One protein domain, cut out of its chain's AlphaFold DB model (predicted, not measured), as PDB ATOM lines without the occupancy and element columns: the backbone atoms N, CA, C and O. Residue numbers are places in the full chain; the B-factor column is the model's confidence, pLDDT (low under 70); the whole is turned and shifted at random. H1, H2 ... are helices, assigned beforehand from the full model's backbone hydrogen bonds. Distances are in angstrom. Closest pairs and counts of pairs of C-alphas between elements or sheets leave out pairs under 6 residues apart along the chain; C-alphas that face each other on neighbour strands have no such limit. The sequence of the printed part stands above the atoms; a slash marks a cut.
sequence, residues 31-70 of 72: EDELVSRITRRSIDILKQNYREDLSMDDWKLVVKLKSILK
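Overview. This is residues 31 to 70 of the 72 residues of an uncharacterized protein of Arundo donax (UniProt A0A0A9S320). Two helices, H1 and H2, run side by side in opposite ways with a gap between them, joined at one end by the loop of residues 50 to 55. An extended lead of residues 31 to 39 runs in from one end of the long axis to the start of H1. The printed part has 40 residues with two named helices, H1 and then H2, and no named strand; its class is all helix. It is only just compact, close to loose, with a radius of gyration of the C-alphas of 10.7 A, and its outline is elongated, 34 by 20 by 13 A.

Along the chain. The printed part begins at Glu 31, whose C-alpha is at (53.360, -30.670, 0.432). H1 holds residues 40 to 49, from C-alpha 40 at (40.418, -29.587, 24.151), and measures 14.3 A from first to last C-alpha. H2 holds residues 56 to 68 and measures 18.6 A; its last C-alpha, of Ile 68, is at (44.146, -24.819, 12.574). Residues 69 and 70 follow it.

Arrangement. H1 and H2 are close but not clearly touching, with 1 pair of C-alphas within 8 A. That closest pair, the C-alphas of Ile 43 and Val 62, is 7.7 A apart. The centres of the two helices are 12.8 A apart. Their lines stand at a shallow tilt of 15 degrees, opposite ways. In H1 and H2 every O i to N i+4 pair is within hydrogen-bond range.

Size, cuts and confidence. The two C-alphas farthest apart are those of Glu 31 and Gln 48, at 34.9 A. The first and last printed C-alphas, of Glu 31 and Lys 70, are 21.1 A apart. The link from H1 to H2, 6 residues, is short but not tight. The printed part has no cut. The mean pLDDT of the printed part is 96.3, and no printed residue of this model is under 70.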
ATOM      1  N   GLU A  31      53.619 -32.088   0.186       95.81
ATOM      2  CA  GLU A  31      53.360 -30.670   0.432       95.81
ATOM      3  C   GLU A  31      52.415 -30.475   1.627       95.81
ATOM      4  O   GLU A  31      52.452 -29.432   2.281       95.81
ATOM      5  N   ASP A  32      51.625 -31.500   1.960       94.19
ATOM      6  CA  ASP A  32      50.748 -31.502   3.127       94.19
ATOM      7  C   ASP A  32      51.524 -31.405   4.453       94.19
ATOM      8  O   ASP A  32      52.341 -32.258   4.817       94.19
ATOM      9  N   GLU A  33      51.205 -30.378   5.245       93.88
ATOM     10  CA  GLU A  33      51.778 -30.199   6.579       93.88
ATOM     11  C   GLU A  33      51.171 -31.204   7.572       93.88
ATOM     12  O   GLU A  33      49.972 -31.193   7.869       93.88
ATOM     13  N   LEU A  34      52.020 -32.048   8.161       93.75
ATOM     14  CA  LEU A  34      51.626 -32.922   9.262       93.75
ATOM     15  C   LEU A  34      51.697 -32.175  10.594       93.75
ATOM     16  O   LEU A  34      52.752 -31.692  11.008       93.75
ATOM     17  N   VAL A  35      50.578 -32.158  11.313       95.25
ATOM     18  CA  VAL A  35      50.473 -31.547  12.639       95.25
ATOM     19  C   VAL A  35      50.008 -32.550  13.688       95.25
ATOM     20  O   VAL A  35      49.280 -33.500  13.399       95.25
ATOM     21  N   SER A  36      50.401 -32.335  14.945       95.00
ATOM     22  CA  SER A  36      49.922 -33.159  16.053       95.00
ATOM     23  C   SER A  36      48.417 -32.985  16.251       95.00
ATOM     24  O   SER A  36      47.921 -31.871  16.441       95.00
ATOM     25  N   ARG A  37      47.687 -34.102  16.281       94.25
ATOM     26  CA  ARG A  37      46.262 -34.106  16.619       94.25
ATOM     27  C   ARG A  37      46.082 -33.815  18.109       94.25
ATOM     28  O   ARG A  37      46.201 -34.714  18.939       94.25
ATOM     29  N   ILE A  38      45.771 -32.567  18.443       97.06
ATOM     30  CA  ILE A  38      45.429 -32.149  19.807       97.06
ATOM     31  C   ILE A  38      43.914 -32.007  19.971       97.06
ATOM     32  O   ILE A  38      43.173 -31.841  19.008       97.06
ATOM     33  N   THR A  39      43.442 -32.088  21.210       97.50
ATOM     34  CA  THR A  39      42.031 -31.936  21.585       97.50
ATOM     35  C   THR A  39      41.897 -30.919  22.713       97.50
ATOM     36  O   THR A  39      42.875 -30.608  23.396       97.50
ATOM     37  N   ARG A  40      40.678 -30.437  22.979       97.50
ATOM     38  CA  ARG A  40      40.418 -29.587  24.151       97.50
ATOM     39  C   ARG A  40      40.911 -30.245  25.442       97.50
ATOM     40  O   ARG A  40      41.652 -29.633  26.203       97.50
ATOM     41  N   ARG A  41      40.582 -31.529  25.610       97.69
ATOM     42  CA  ARG A  41      40.999 -32.333  26.761       97.69
ATOM     43  C   ARG A  41      42.520 -32.374  26.911       97.69
ATOM     44  O   ARG A  41      43.011 -32.184  28.017       97.69
ATOM     45  N   SER A  42      43.270 -32.597  25.829       97.31
ATOM     46  CA  SER A  42      44.735 -32.609  25.919       97.31
ATOM     47  C   SER A  42      45.293 -31.229  26.270       97.31
ATOM     48  O   SER A  42      46.209 -31.151  27.076       97.31
ATOM     49  N   ILE A  43      44.724 -30.138  25.740       97.38
ATOM     50  CA  ILE A  43      45.142 -28.768  26.088       97.38
ATOM     51  C   ILE A  43      44.913 -28.483  27.577       97.38
ATOM     52  O   ILE A  43      45.776 -27.899  28.228       97.38
ATOM     53  N   ASP A  44      43.766 -28.883  28.123       97.44
ATOM     54  CA  ASP A  44      43.468 -28.656  29.538       97.44
ATOM     55  C   ASP A  44      44.400 -29.477  30.444       97.44
ATOM     56  O   ASP A  44      44.896 -28.946  31.435       97.44
ATOM     57  N   ILE A  45      44.751 -30.706  30.048       97.44
ATOM     58  CA  ILE A  45      45.774 -31.517  30.730       97.44
ATOM     59  C   ILE A  45      47.146 -30.830  30.696       97.44
ATOM     60  O   ILE A  45      47.816 -30.776  31.725       97.44
ATOM     61  N   LEU A  46      47.559 -30.267  29.551       96.81
ATOM     62  CA  LEU A  46      48.827 -29.529  29.457       96.81
ATOM     63  C   LEU A  46      48.846 -28.327  30.409       96.81
ATOM     64  O   LEU A  46      49.847 -28.077  31.070       96.81
ATOM     65  N   LYS A  47      47.727 -27.602  30.525       96.19
ATOM     66  CA  LYS A  47      47.614 -26.446  31.427       96.19
ATOM     67  C   LYS A  47      47.628 -26.827  32.905       96.19
ATOM     68  O   LYS A  47      48.100 -26.027  33.705       96.19
ATOM     69  N   GLN A  48      47.056 -27.977  33.254       97.69
ATOM     70  CA  GLN A  48      46.943 -28.436  34.640       97.69
ATOM     71  C   GLN A  48      48.236 -29.083  35.137       97.69
ATOM     72  O   GLN A  48      48.634 -28.822  36.265       97.69
ATOM     73  N   ASN A  49      48.886 -29.893  34.296       97.81
ATOM     74  CA  ASN A  49      49.942 -30.802  34.748       97.81
ATOM     75  C   ASN A  49      51.324 -30.509  34.154       97.81
ATOM     76  O   ASN A  49      52.306 -30.967  34.717       97.81
ATOM     77  N   TYR A  50      51.407 -29.772  33.041       96.25
ATOM     78  CA  TYR A  50      52.653 -29.582  32.278       96.25
ATOM     79  C   TYR A  50      52.928 -28.106  31.974       96.25
ATOM     80  O   TYR A  50      53.567 -27.761  30.980       96.25
ATOM     81  N   ARG A  51      52.388 -27.198  32.797       93.94
ATOM     82  CA  ARG A  51      52.474 -25.761  32.528       93.94
ATOM     83  C   ARG A  51      53.904 -25.245  32.548       93.94
ATOM     84  O   ARG A  51      54.252 -24.425  31.703       93.94
ATOM     85  N   GLU A  52      54.678 -25.718  33.514       95.56
ATOM     86  CA  GLU A  52      56.067 -25.315  33.741       95.56
ATOM     87  C   GLU A  52      57.049 -26.079  32.841       95.56
ATOM     88  O   GLU A  52      58.131 -25.574  32.558       95.56
ATOM     89  N   ASP A  53      56.642 -27.239  32.314       95.38
ATOM     90  CA  ASP A  53      57.463 -28.075  31.425       95.38
ATOM     91  C   ASP A  53      57.493 -27.575  29.972       95.38
ATOM     92  O   ASP A  53      58.355 -27.969  29.185       95.38
ATOM     93  N   LEU A  54      56.530 -26.734  29.591       94.62
ATOM     94  CA  LEU A  54      56.380 -26.220  28.232       94.62
ATOM     95  C   LEU A  54      57.008 -24.835  28.096       94.62
ATOM     96  O   LEU A  54      56.683 -23.900  28.833       94.62
ATOM     97  N   SER A  55      57.842 -24.671  27.071       95.69
ATOM     98  CA  SER A  55      58.394 -23.364  26.729       95.69
ATOM     99  C   SER A  55      57.316 -22.426  26.171       95.69
ATOM    100  O   SER A  55      56.236 -22.839  25.735       95.69
ATOM    101  N   MET A  56      57.611 -21.125  26.123       95.81
ATOM    102  CA  MET A  56      56.713 -20.148  25.490       95.81
ATOM    103  C   MET A  56      56.469 -20.431  24.006       95.81
ATOM    104  O   MET A  56      55.380 -20.148  23.505       95.81
ATOM    105  N   ASP A  57      57.443 -21.004  23.301       96.19
ATOM    106  CA  ASP A  57      57.271 -21.366  21.896       96.19
ATOM    107  C   ASP A  57      56.390 -22.610  21.730       96.19
ATOM    108  O   ASP A  57      55.577 -22.649  20.802       96.19
ATOM    109  N   ASP A  58      56.440 -23.558  22.671       95.88
ATOM    110  CA  ASP A  58      55.507 -24.688  22.695       95.88
ATOM    111  C   ASP A  58      54.070 -24.201  22.918       95.88
ATOM    112  O   ASP A  58      53.146 -24.623  22.220       95.88
ATOM    113  N   TRP A  59      53.865 -23.238  23.820       96.88
ATOM    114  CA  TRP A  59      52.547 -22.639  24.041       96.88
ATOM    115  C   TRP A  59      52.021 -21.883  22.818       96.88
ATOM    116  O   TRP A  59      50.842 -22.022  22.475       96.88
ATOM    117  N   LYS A  60      52.876 -21.133  22.113       97.31
ATOM    118  CA  LYS A  60      52.504 -20.508  20.832       97.31
ATOM    119  C   LYS A  60      52.105 -21.560  19.796       97.31
ATOM    120  O   LYS A  60      51.121 -21.360  19.083       97.31
ATOM    121  N   LEU A  61      52.822 -22.685  19.732       96.69
ATOM    122  CA  LEU A  61      52.475 -23.791  18.841       96.69
ATOM    123  C   LEU A  61      51.117 -24.399  19.210       96.69
ATOM    124  O   LEU A  61      50.281 -24.575  18.327       96.69
ATOM    125  N   VAL A  62      50.845 -24.640  20.496       97.12
ATOM    126  CA  VAL A  62      49.533 -25.124  20.965       97.12
ATOM    127  C   VAL A  62      48.408 -24.175  20.538       97.12
ATOM    128  O   VAL A  62      47.369 -24.632  20.063       97.12
ATOM    129  N   VAL A  63      48.609 -22.857  20.643       96.81
ATOM    130  CA  VAL A  63      47.631 -21.853  20.187       96.81
ATOM    131  C   VAL A  63      47.447 -21.891  18.664       96.81
ATOM    132  O   VAL A  63      46.306 -21.879  18.194       96.81
ATOM    133  N   LYS A  64      48.534 -22.004  17.885       97.25
ATOM    134  CA  LYS A  64      48.470 -22.155  16.419       97.25
ATOM    135  C   LYS A  64      47.668 -23.402  16.030       97.25
ATOM    136  O   LYS A  64      46.752 -23.312  15.215       97.25
ATOM    137  N   LEU A  65      47.961 -24.543  16.653       97.69
ATOM    138  CA  LEU A  65      47.268 -25.810  16.405       97.69
ATOM    139  C   LEU A  65      45.789 -25.753  16.800       97.69
ATOM    140  O   LEU A  65      44.947 -26.268  16.067       97.69
ATOM    141  N   LYS A  66      45.455 -25.079  17.910       97.12
ATOM    142  CA  LYS A  66      44.062 -24.840  18.319       97.12
ATOM    143  C   LYS A  66      43.272 -24.135  17.209       97.12
ATOM    144  O   LYS A  66      42.140 -24.529  16.936       97.12
ATOM    145  N   SER A  67      43.878 -23.133  16.566       97.06
ATOM    146  CA  SER A  67      43.278 -22.385  15.454       97.06
ATOM    147  C   SER A  67      43.105 -23.248  14.197       97.06
ATOM    148  O   SER A  67      41.995 -23.353  13.677       97.06
ATOM    149  N   ILE A  68      44.167 -23.942  13.763       96.00
ATOM    150  CA  ILE A  68      44.146 -24.819  12.574       96.00
ATOM    151  C   ILE A  68      43.068 -25.901  12.704       96.00
ATOM    152  O   ILE A  68      42.295 -26.133  11.778       96.00
ATOM    153  N   LEU A  69      42.988 -26.535  13.876       96.56
ATOM    154  CA  LEU A  69      42.050 -27.623  14.153       96.56
ATOM    155  C   LEU A  69      40.660 -27.133  14.600       96.56
ATOM    156  O   LEU A  69      39.801 -27.959  14.901       96.56
ATOM    157  N   LYS A  70      40.433 -25.811  14.654       96.69
ATOM    158  CA  LYS A  70      39.164 -25.169  15.052       96.69
ATOM    159  C   LYS A  70      38.610 -25.680  16.392       96.69
ATOM    160  O   LYS A  70      37.411 -25.908  16.545       96.69
TER     161      LYS A  70